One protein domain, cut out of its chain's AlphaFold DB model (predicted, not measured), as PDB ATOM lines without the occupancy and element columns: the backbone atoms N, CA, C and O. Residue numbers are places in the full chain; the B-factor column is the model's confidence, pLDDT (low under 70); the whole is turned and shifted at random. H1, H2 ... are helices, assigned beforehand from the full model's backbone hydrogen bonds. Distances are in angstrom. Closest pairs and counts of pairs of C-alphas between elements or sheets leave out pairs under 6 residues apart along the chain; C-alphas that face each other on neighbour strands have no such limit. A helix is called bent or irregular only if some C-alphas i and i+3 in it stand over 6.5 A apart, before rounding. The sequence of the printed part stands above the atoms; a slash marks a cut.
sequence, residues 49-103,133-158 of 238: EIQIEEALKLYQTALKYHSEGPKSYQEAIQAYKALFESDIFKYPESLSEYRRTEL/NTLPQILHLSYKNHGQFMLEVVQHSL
ATOM      1  N   GLU A  49      37.460 -11.106  14.681       88.88
ATOM      2  CA  GLU A  49      37.987 -12.315  14.041       88.88
ATOM      3  C   GLU A  49      39.457 -12.537  14.426       88.88
ATOM      4  O   GLU A  49      39.806 -13.606  14.930       88.88
ATOM      5  N   ILE A  50      40.293 -11.496  14.335       91.44
ATOM      6  CA  ILE A  50      41.705 -11.560  14.744       91.44
ATOM      7  C   ILE A  50      41.847 -11.947  16.226       91.44
ATOM      8  O   ILE A  50      42.691 -12.777  16.576       91.44
ATOM      9  N   GLN A  51      41.023 -11.379  17.112       93.25
ATOM     10  CA  GLN A  51      41.058 -11.688  18.548       93.25
ATOM     11  C   GLN A  51      40.617 -13.132  18.846       93.25
ATOM     12  O   GLN A  51      41.190 -13.780  19.727       93.25
ATOM     13  N   ILE A  52      39.651 -13.668  18.092       93.00
ATOM     14  CA  ILE A  52      39.250 -15.081  18.173       93.00
ATOM     15  C   ILE A  52      40.394 -15.986  17.707       93.00
ATOM     16  O   ILE A  52      40.714 -16.961  18.388       93.00
ATOM     17  N   GLU A  53      41.068 -15.655  16.604       93.75
ATOM     18  CA  GLU A  53      42.227 -16.418  16.131       93.75
ATOM     19  C   GLU A  53      43.401 -16.405  17.122       93.75
ATOM     20  O   GLU A  53      44.104 -17.409  17.289       93.75
ATOM     21  N   GLU A  54      43.658 -15.272  17.775       94.75
ATOM     22  CA  GLU A  54      44.695 -15.165  18.801       94.75
ATOM     23  C   GLU A  54      44.359 -16.029  20.019       94.75
ATOM     24  O   GLU A  54      45.189 -16.829  20.469       94.75
ATOM     25  N   ALA A  55      43.121 -15.941  20.504       95.94
ATOM     26  CA  ALA A  55      42.640 -16.795  21.578       95.94
ATOM     27  C   ALA A  55      42.710 -18.278  21.189       95.94
ATOM     28  O   ALA A  55      43.113 -19.109  22.002       95.94
ATOM     29  N   LEU A  56      42.417 -18.626  19.932       95.25
ATOM     30  CA  LEU A  56      42.516 -19.996  19.433       95.25
ATOM     31  C   LEU A  56      43.949 -20.534  19.531       95.25
ATOM     32  O   LEU A  56      44.155 -21.676  19.951       95.25
ATOM     33  N   LYS A  57      44.956 -19.711  19.217       96.19
ATOM     34  CA  LYS A  57      46.376 -20.076  19.369       96.19
ATOM     35  C   LYS A  57      46.748 -20.296  20.839       96.19
ATOM     36  O   LYS A  57      47.450 -21.262  21.160       96.19
ATOM     37  N   LEU A  58      46.268 -19.434  21.738       97.44
ATOM     38  CA  LEU A  58      46.474 -19.584  23.184       97.44
ATOM     39  C   LEU A  58      45.811 -20.864  23.707       97.44
ATOM     40  O   LEU A  58      46.437 -21.631  24.438       97.44
ATOM     41  N   TYR A  59      44.589 -21.145  23.262       97.31
ATOM     42  CA  TYR A  59      43.842 -22.349  23.605       97.31
ATOM     43  C   TYR A  59      44.553 -23.627  23.147       97.31
ATOM     44  O   TYR A  59      44.756 -24.544  23.943       97.31
ATOM     45  N   GLN A  60      45.022 -23.676  21.899       97.19
ATOM     46  CA  GLN A  60      45.806 -24.807  21.390       97.19
ATOM     47  C   GLN A  60      47.105 -25.008  22.184       97.19
ATOM     48  O   GLN A  60      47.494 -26.141  22.474       97.19
ATOM     49  N   THR A  61      47.761 -23.914  22.578       97.69
ATOM     50  CA  THR A  61      48.963 -23.959  23.421       97.69
ATOM     51  C   THR A  61      48.652 -24.528  24.805       97.69
ATOM     52  O   THR A  61      49.390 -25.384  25.296       97.69
ATOM     53  N   ALA A  62      47.538 -24.115  25.413       97.50
ATOM     54  CA  ALA A  62      47.082 -24.652  26.689       97.50
ATOM     55  C   ALA A  62      46.780 -26.154  26.600       97.50
ATOM     56  O   ALA A  62      47.271 -26.921  27.427       97.50
ATOM     57  N   LEU A  63      46.066 -26.595  25.557       96.94
ATOM     58  CA  LEU A  63      45.790 -28.016  25.325       96.94
ATOM     59  C   LEU A  63      47.054 -28.843  25.123       96.94
ATOM     60  O   LEU A  63      47.140 -29.964  25.621       96.94
ATOM     61  N   LYS A  64      48.045 -28.294  24.419       97.69
ATOM     62  CA  LYS A  64      49.327 -28.967  24.233       97.69
ATOM     63  C   LYS A  64      49.968 -29.275  25.588       97.69
ATOM     64  O   LYS A  64      50.226 -30.442  25.871       97.69
ATOM     65  N   TYR A  65      50.168 -28.266  26.436       97.62
ATOM     66  CA  TYR A  65      50.772 -28.471  27.757       97.62
ATOM     67  C   TYR A  65      49.904 -29.329  28.682       97.62
ATOM     68  O   TYR A  65      50.435 -30.153  29.419       97.62
ATOM     69  N   HIS A  66      48.578 -29.197  28.607       96.62
ATOM     70  CA  HIS A  66      47.645 -30.058  29.333       96.62
ATOM     71  C   HIS A  66      47.852 -31.534  28.945       96.62
ATOM     72  O   HIS A  66      48.061 -32.376  29.815       96.62
ATOM     73  N   SER A  67      47.905 -31.845  27.645       96.06
ATOM     74  CA  SER A  67      48.090 -33.217  27.144       96.06
ATOM     75  C   SER A  67      49.453 -33.837  27.484       96.06
ATOM     76  O   SER A  67      49.597 -35.059  27.502       96.06
ATOM     77  N   GLU A  68      50.465 -33.013  27.775       95.75
ATOM     78  CA  GLU A  68      51.789 -33.474  28.202       95.75
ATOM     79  C   GLU A  68      51.789 -34.022  29.642       95.75
ATOM     80  O   GLU A  68      52.732 -34.722  30.028       95.75
ATOM     81  N   GLY A  69      50.728 -33.762  30.412       92.75
ATOM     82  CA  GLY A  69      50.515 -34.309  31.746       92.75
ATOM     83  C   GLY A  69      51.304 -33.586  32.847       92.75
ATOM     84  O   GLY A  69      51.733 -32.445  32.662       92.75
ATOM     85  N   PRO A  70      51.531 -34.238  34.004       93.44
ATOM     86  CA  PRO A  70      51.999 -33.574  35.225       93.44
ATOM     87  C   PRO A  70      53.302 -32.788  35.106       93.44
ATOM     88  O   PRO A  70      53.480 -31.766  35.766       93.44
ATOM     89  N   LYS A  71      54.205 -33.233  34.226       95.25
ATOM     90  CA  LYS A  71      55.484 -32.563  33.949       95.25
ATOM     91  C   LYS A  71      55.329 -31.148  33.380       95.25
ATOM     92  O   LYS A  71      56.264 -30.371  33.513       95.25
ATOM     93  N   SER A  72      54.183 -30.852  32.765       96.62
ATOM     94  CA  SER A  72      53.901 -29.594  32.068       96.62
ATOM     95  C   SER A  72      52.703 -28.850  32.672       96.62
ATOM     96  O   SER A  72      52.160 -27.928  32.062       96.62
ATOM     97  N   TYR A  73      52.243 -29.241  33.868       94.94
ATOM     98  CA  TYR A  73      51.099 -28.596  34.519       94.94
ATOM     99  C   TYR A  73      51.354 -27.122  34.820       94.94
ATOM    100  O   TYR A  73      50.442 -26.307  34.700       94.94
ATOM    101  N   GLN A  74      52.584 -26.752  35.177       95.94
ATOM    102  CA  GLN A  74      52.911 -25.358  35.449       95.94
ATOM    103  C   GLN A  74      52.776 -24.501  34.182       95.94
ATOM    104  O   GLN A  74      52.217 -23.406  34.227       95.94
ATOM    105  N   GLU A  75      53.234 -25.015  33.046       97.56
ATOM    106  CA  GLU A  75      53.111 -24.401  31.730       97.56
ATOM    107  C   GLU A  75      51.648 -24.339  31.282       97.56
ATOM    108  O   GLU A  75      51.201 -23.295  30.807       97.56
ATOM    109  N   ALA A  76      50.875 -25.406  31.507       97.44
ATOM    110  CA  ALA A  76      49.445 -25.441  31.215       97.44
ATOM    111  C   ALA A  76      48.676 -24.380  32.017       97.44
ATOM    112  O   ALA A  76      47.858 -23.661  31.445       97.44
ATOM    113  N   ILE A  77      48.981 -24.207  33.312       96.00
ATOM    114  CA  ILE A  77      48.387 -23.154  34.152       96.00
ATOM    115  C   ILE A  77      48.650 -21.770  33.550       96.00
ATOM    116  O   ILE A  77      47.728 -20.962  33.445       96.00
ATOM    117  N   GLN A  78      49.891 -21.491  33.141       97.94
ATOM    118  CA  GLN A  78      50.237 -20.195  32.553       97.94
ATOM    119  C   GLN A  78      49.566 -19.984  31.193       97.94
ATOM    120  O   GLN A  78      49.078 -18.891  30.917       97.94
ATOM    121  N   ALA A  79      49.494 -21.024  30.363       97.88
ATOM    122  CA  ALA A  79      48.841 -20.954  29.061       97.88
ATOM    123  C   ALA A  79      47.327 -20.723  29.191       97.88
ATOM    124  O   ALA A  79      46.782 -19.858  28.509       97.88
ATOM    125  N   TYR A  80      46.654 -21.421  30.111       98.06
ATOM    126  CA  TYR A  80      45.246 -21.160  30.412       98.06
ATOM    127  C   TYR A  80      45.029 -19.759  30.975       98.06
ATOM    128  O   TYR A  80      44.083 -19.085  30.583       98.06
ATOM    129  N   LYS A  81      45.909 -19.286  31.864       97.75
ATOM    130  CA  LYS A  81      45.824 -17.920  32.383       97.75
ATOM    131  C   LYS A  81      45.911 -16.887  31.254       97.75
ATOM    132  O   LYS A  81      45.060 -16.010  31.185       97.75
ATOM    133  N   ALA A  82      46.884 -17.030  30.354       97.94
ATOM    134  CA  ALA A  82      47.024 -16.149  29.197       97.94
ATOM    135  C   ALA A  82      45.787 -16.198  28.281       97.94
ATOM    136  O   ALA A  82      45.327 -15.157  27.820       97.94
ATOM    137  N   LEU A  83      45.211 -17.387  28.068       97.81
ATOM    138  CA  LEU A  83      43.956 -17.550  27.334       97.81
ATOM    139  C   LEU A  83      42.814 -16.757  27.981       97.81
ATOM    140  O   LEU A  83      42.181 -15.961  27.299       97.81
ATOM    141  N   PHE A  84      42.571 -16.924  29.284       97.12
ATOM    142  CA  PHE A  84      41.483 -16.222  29.982       97.12
ATOM    143  C   PHE A  84      41.710 -14.709  30.139       97.12
ATOM    144  O   PHE A  84      40.761 -13.979  30.414       97.12
ATOM    145  N   GLU A  85      42.940 -14.223  29.957       97.56
ATOM    146  CA  GLU A  85      43.262 -12.788  29.922       97.56
ATOM    147  C   GLU A  85      43.046 -12.147  28.535       97.56
ATOM    148  O   GLU A  85      43.083 -10.915  28.419       97.56
ATOM    149  N   SER A  86      42.796 -12.956  27.497       96.31
ATOM    150  CA  SER A  86      42.541 -12.476  26.135       96.31
ATOM    151  C   SER A  86      41.243 -11.668  26.020       96.31
ATOM    152  O   SER A  86      40.332 -11.757  26.849       96.31
ATOM    153  N   ASP A  87      41.154 -10.849  24.973       94.62
ATOM    154  CA  ASP A  87      40.061  -9.886  24.818       94.62
ATOM    155  C   ASP A  87      38.696 -10.531  24.574       94.62
ATOM    156  O   ASP A  87      37.681  -9.954  24.964       94.62
ATOM    157  N   ILE A  88      38.657 -11.752  24.034       93.75
ATOM    158  CA  ILE A  88      37.395 -12.452  23.777       93.75
ATOM    159  C   ILE A  88      36.582 -12.709  25.055       93.75
ATOM    160  O   ILE A  88      35.362 -12.800  24.983       93.75
ATOM    161  N   PHE A  89      37.231 -12.771  26.227       94.50
ATOM    162  CA  PHE A  89      36.580 -12.945  27.536       94.50
ATOM    163  C   PHE A  89      36.095 -11.627  28.157       94.50
ATOM    164  O   PHE A  89      35.561 -11.615  29.267       94.50
ATOM    165  N   LYS A  90      36.312 -10.498  27.476       92.06
ATOM    166  CA  LYS A  90      35.835  -9.170  27.893       92.06
ATOM    167  C   LYS A  90      34.578  -8.754  27.136       92.06
ATOM    168  O   LYS A  90      33.964  -7.748  27.487       92.06
ATOM    169  N   TYR A  91      34.204  -9.498  26.099       90.19
ATOM    170  CA  TYR A  91      33.022  -9.208  25.306       90.19
ATOM    171  C   TYR A  91      31.738  -9.423  26.112       90.19
ATOM    172  O   TYR A  91      31.675 -10.368  26.904       90.19
ATOM    173  N   PRO A  92      30.691  -8.613  25.897       86.62
ATOM    174  CA  PRO A  92      29.375  -8.853  26.486       86.62
ATOM    175  C   PRO A  92      28.843 -10.270  26.235       86.62
ATOM    176  O   PRO A  92      28.262 -10.867  27.134       86.62
ATOM    177  N   GLU A  93      29.092 -10.816  25.043       84.69
ATOM    178  CA  GLU A  93      28.707 -12.162  24.599       84.69
ATOM    179  C   GLU A  93      29.441 -13.274  25.375       84.69
ATOM    180  O   GLU A  93      28.989 -14.418  25.433       84.69
ATOM    181  N   SER A  94      30.583 -12.947  25.989       87.94
ATOM    182  CA  SER A  94      31.367 -13.902  26.776       87.94
ATOM    183  C   SER A  94      30.876 -14.066  28.209       87.94
ATOM    184  O   SER A  94      31.131 -15.098  28.833       87.94
ATOM    185  N   LEU A  95      30.141 -13.081  28.728       87.94
ATOM    186  CA  LEU A  95      29.545 -13.142  30.056       87.94
ATOM    187  C   LEU A  95      28.442 -14.197  30.084       87.94
ATOM    188  O   LEU A  95      27.748 -14.389  29.090       87.94
ATOM    189  N   SER A  96      28.278 -14.884  31.212       86.06
ATOM    190  CA  SER A  96      27.127 -15.768  31.396       86.06
ATOM    191  C   SER A  96      25.822 -14.984  31.388       86.06
ATOM    192  O   SER A  96      25.802 -13.814  31.790       86.06
ATOM    193  N   GLU A  97      24.727 -15.621  30.972       82.44
ATOM    194  CA  GLU A  97      23.419 -14.955  30.933       82.44
ATOM    195  C   GLU A  97      23.033 -14.442  32.325       82.44
ATOM    196  O   GLU A  97      22.601 -13.301  32.481       82.44
ATOM    197  N   TYR A  98      23.339 -15.223  33.365       82.38
ATOM    198  CA  TYR A  98      23.214 -14.793  34.757       82.38
ATOM    199  C   TYR A  98      23.950 -13.468  35.035       82.38
ATOM    200  O   TYR A  98      23.362 -12.529  35.574       82.38
ATOM    201  N   ARG A  99      25.224 -13.354  34.628       84.06
ATOM    202  CA  ARG A  99      26.029 -12.137  34.840       84.06
ATOM    203  C   ARG A  99      25.534 -10.955  34.009       84.06
ATOM    204  O   ARG A  99      25.610  -9.818  34.474       84.06
ATOM    205  N   ARG A 100      25.020 -11.195  32.801       82.31
ATOM    206  CA  ARG A 100      24.397 -10.152  31.972       82.31
ATOM    207  C   ARG A 100      23.163  -9.565  32.651       82.31
ATOM    208  O   ARG A 100      23.061  -8.340  32.722       82.31
ATOM    209  N   THR A 101      22.288 -10.408  33.189       82.00
ATOM    210  CA  THR A 101      21.086  -9.976  33.920       82.00
ATOM    211  C   THR A 101      21.443  -9.204  35.192       82.00
ATOM    212  O   THR A 101      20.825  -8.186  35.494       82.00
ATOM    213  N   GLU A 102      22.489  -9.610  35.919       82.94
ATOM    214  CA  GLU A 102      22.952  -8.858  37.096       82.94
ATOM    215  C   GLU A 102      23.475  -7.451  36.753       82.94
ATOM    216  O   GLU A 102      23.258  -6.513  37.522       82.94
ATOM    217  N   LEU A 103      24.166  -7.288  35.619       80.38
ATOM    218  CA  LEU A 103      24.755  -6.005  35.213       80.38
ATOM    219  C   LEU A 103      23.747  -5.055  34.563       80.38
ATOM    220  O   LEU A 103      23.819  -3.845  34.786       80.38
ATOM    221  N   ASN A 133      36.131 -22.032  15.694       71.81
ATOM    222  CA  ASN A 133      36.176 -20.896  14.778       71.81
ATOM    223  C   ASN A 133      35.093 -19.868  15.101       71.81
ATOM    224  O   ASN A 133      35.078 -18.791  14.518       71.81
ATOM    225  N   THR A 134      34.215 -20.177  16.054       88.88
ATOM    226  CA  THR A 134      33.223 -19.241  16.571       88.88
ATOM    227  C   THR A 134      33.539 -18.874  18.014       88.88
ATOM    228  O   THR A 134      34.071 -19.676  18.788       88.88
ATOM    229  N   LEU A 135      33.179 -17.645  18.386       90.50
ATOM    230  CA  LEU A 135      33.333 -17.142  19.746       90.50
ATOM    231  C   LEU A 135      32.649 -18.052  20.795       90.50
ATOM    232  O   LEU A 135      33.322 -18.425  21.756       90.50
ATOM    233  N   PRO A 136      31.378 -18.484  20.634       91.56
ATOM    234  CA  PRO A 136      30.747 -19.378  21.610       91.56
ATOM    235  C   PRO A 136      31.504 -20.699  21.774       91.56
ATOM    236  O   PRO A 136      31.715 -21.154  22.897       91.56
ATOM    237  N   GLN A 137      31.997 -21.275  20.672       93.62
ATOM    238  CA  GLN A 137      32.701 -22.554  20.697       93.62
ATOM    239  C   GLN A 137      34.056 -22.457  21.409       93.62
ATOM    240  O   GLN A 137      34.384 -23.331  22.216       93.62
ATOM    241  N   ILE A 138      34.850 -21.407  21.157       95.38
ATOM    242  CA  ILE A 138      36.124 -21.232  21.870       95.38
ATOM    243  C   ILE A 138      35.900 -20.951  23.357       95.38
ATOM    244  O   ILE A 138      36.642 -21.485  24.183       95.38
ATOM    245  N   LEU A 139      34.872 -20.179  23.721       95.88
ATOM    246  CA  LEU A 139      34.525 -19.921  25.120       95.88
ATOM    247  C   LEU A 139      34.111 -21.214  25.834       95.88
ATOM    248  O   LEU A 139      34.697 -21.549  26.867       95.88
ATOM    249  N   HIS A 140      33.179 -21.972  25.243       96.31
ATOM    250  CA  HIS A 140      32.740 -23.274  25.745       96.31
ATOM    251  C   HIS A 140      33.937 -24.203  25.992       96.31
ATOM    252  O   HIS A 140      34.149 -24.686  27.106       96.31
ATOM    253  N   LEU A 141      34.774 -24.409  24.971       96.94
ATOM    254  CA  LEU A 141      35.903 -25.332  25.048       96.94
ATOM    255  C   LEU A 141      36.985 -24.878  26.033       96.94
ATOM    256  O   LEU A 141      37.590 -25.714  26.711       96.94
ATOM    257  N   SER A 142      37.229 -23.570  26.134       97.19
ATOM    258  CA  SER A 142      38.179 -23.008  27.096       97.19
ATOM    259  C   SER A 142      37.744 -23.314  28.523       97.19
ATOM    260  O   SER A 142      38.533 -23.846  29.307       97.19
ATOM    261  N   TYR A 143      36.477 -23.045  28.848       98.00
ATOM    262  CA  TYR A 143      35.916 -23.324  30.164       98.00
ATOM    263  C   TYR A 143      35.840 -24.828  30.460       98.00
ATOM    264  O   TYR A 143      36.320 -25.264  31.511       98.00
ATOM    265  N   LYS A 144      35.352 -25.639  29.513       97.81
ATOM    266  CA  LYS A 144      35.263 -27.103  29.634       97.81
ATOM    267  C   LYS A 144      36.623 -27.728  29.934       97.81
ATOM    268  O   LYS A 144      36.781 -28.455  30.917       97.81
ATOM    269  N   ASN A 145      37.629 -27.419  29.120       97.81
ATOM    270  CA  ASN A 145      38.938 -28.054  29.247       97.81
ATOM    271  C   ASN A 145      39.738 -27.522  30.431       97.81
ATOM    272  O   ASN A 145      40.499 -28.281  31.028       97.81
ATOM    273  N   HIS A 146      39.540 -26.263  30.822       97.69
ATOM    274  CA  HIS A 146      40.153 -25.751  32.039       97.69
ATOM    275  C   HIS A 146      39.540 -26.373  33.300       97.69
ATOM    276  O   HIS A 146      40.276 -26.783  34.194       97.69
ATOM    277  N   GLY A 147      38.211 -26.524  33.361       96.62
ATOM    278  CA  GLY A 147      37.552 -27.235  34.461       96.62
ATOM    279  C   GLY A 147      38.060 -28.674  34.599       96.62
ATOM    280  O   GLY A 147      38.400 -29.110  35.701       96.62
ATOM    281  N   GLN A 148      38.211 -29.380  33.473       96.06
ATOM    282  CA  GLN A 148      38.789 -30.725  33.438       96.06
ATOM    283  C   GLN A 148      40.253 -30.738  33.905       96.06
ATOM    284  O   GLN A 148      40.605 -31.531  34.777       96.06
ATOM    285  N   PHE A 149      41.081 -29.825  33.395       96.81
ATOM    286  CA  PHE A 149      42.480 -29.684  33.797       96.81
ATOM    287  C   PHE A 149      42.627 -29.488  35.312       96.81
ATOM    288  O   PHE A 149      43.448 -30.134  35.960       96.81
ATOM    289  N   MET A 150      41.793 -28.632  35.904       94.06
ATOM    290  CA  MET A 150      41.820 -28.363  37.341       94.06
ATOM    291  C   MET A 150      41.506 -29.617  38.172       94.06
ATOM    292  O   MET A 150      42.136 -29.831  39.208       94.06
ATOM    293  N   LEU A 151      40.589 -30.480  37.712       92.56
ATOM    294  CA  LEU A 151      40.332 -31.772  38.360       92.56
ATOM    295  C   LEU A 151      41.544 -32.702  38.280       92.56
ATOM    296  O   LEU A 151      41.862 -33.362  39.267       92.56
ATOM    297  N   GLU A 152      42.240 -32.731  37.145       93.25
ATOM    298  CA  GLU A 152      43.441 -33.553  36.962       93.25
ATOM    299  C   GLU A 152      44.598 -33.084  37.849       93.25
ATOM    300  O   GLU A 152      45.251 -33.906  38.490       93.25
ATOM    301  N   VAL A 153      44.800 -31.768  37.980       91.25
ATOM    302  CA  VAL A 153      45.790 -31.188  38.903       91.25
ATOM    303  C   VAL A 153      45.478 -31.570  40.350       91.25
ATOM    304  O   VAL A 153      46.382 -31.967  41.094       91.25
ATOM    305  N   VAL A 154      44.207 -31.489  40.759       87.62
ATOM    306  CA  VAL A 154      43.774 -31.923  42.095       87.62
ATOM    307  C   VAL A 154      44.037 -33.415  42.262       87.62
ATOM    308  O   VAL A 154      44.715 -33.801  43.208       87.62
ATOM    309  N   GLN A 155      43.567 -34.252  41.335       87.06
ATOM    310  CA  GLN A 155      43.721 -35.704  41.389       87.06
ATOM    311  C   GLN A 155      45.192 -36.129  41.461       87.06
ATOM    312  O   GLN A 155      45.540 -36.984  42.276       87.06
ATOM    313  N   HIS A 156      46.057 -35.517  40.653       89.06
ATOM    314  CA  HIS A 156      47.494 -35.758  40.691       89.06
ATOM    315  C   HIS A 156      48.082 -35.369  42.047       89.06
ATOM    316  O   HIS A 156      48.808 -36.148  42.651       89.06
ATOM    317  N   SER A 157      47.710 -34.199  42.572       84.56
ATOM    318  CA  SER A 157      48.158 -33.751  43.895       84.56
ATOM    319  C   SER A 157      47.723 -34.721  45.000       84.56
ATOM    320  O   SER A 157      48.488 -34.984  45.922       84.56
ATOM    321  N   LEU A 158      46.524 -35.307  44.890       80.31
ATOM    322  CA  LEU A 158      46.060 -36.339  45.822       80.31
ATOM    323  C   LEU A 158      46.875 -37.626  45.718       80.31
ATOM    324  O   LEU A 158      47.157 -38.238  46.744       80.31
TER     325      LEU A 158
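This is residues 49 to 103 and 133 to 158 of the 238 residues of the protein "Histone transcription regulator 3 homolog" of Botryosphaeria parva (strain UCR-NP2) (UniProt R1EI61). H5, the longest helix, stands side by side with the hairpin of H1 and H2 in a three-helix up-and-down bundle, each helix running against the one before. Short H3 is by the first residues of H1, and H4 is set off from the bundle. The 81 printed residues, with five named helices, H1 to H5 in chain order, and no named strand, are all helix in class and compact, with radius of gyration of the C-alphas 13.5 A and spans of 38 by 28 by 17 A.

H5, residues 135 to 158, measures 34.8 A and ends at C-alpha 158 (46.060, -36.339, 45.822). H1, residues 49 to 67, measures 26.7 A from C-alpha 49 (37.987, -12.315, 14.041). H2 is residues 70 to 84, 21.0 A, irregular: C-alphas 71 and 74 are 7.8 A apart. H3 is residues 87 to 90, 5.3 A; H4 is 97 to 103, 10.0 A.

H1, the hub, touches H5 the same way at a shallow tilt of 21 degrees; closest C-alphas Ile 52 and Leu 135, 6.5 A. H1 and H2, a hairpin, touch opposite ways at 16 degrees, shallow; closest C-alphas Ala 62 and Ala 79, 4.7 A. H2 touches H5 opposite ways at 32 degrees, only just shallow; closest C-alphas Tyr 80 and His 146, 7.0 A. Residues 51 to 55 of H1 touch H3; closest C-alphas Gln 51 and Ile 88, 6.4 A. H4 is apart from H1, H2, H3 and H5. O i to N i+4 pairs are all within hydrogen-bond range in H1, H4 and H5, 9 of 11 in H2; H3 is too short for one.

The farthest C-alphas, Lys 71 and Thr 101, are 41.2 A apart. Residues 104 to 132 are not printed; C-alphas 103 and 133 are 27.7 A apart across the cut. Of the links printed whole, none is long. No printed residue is under 70 in pLDDT.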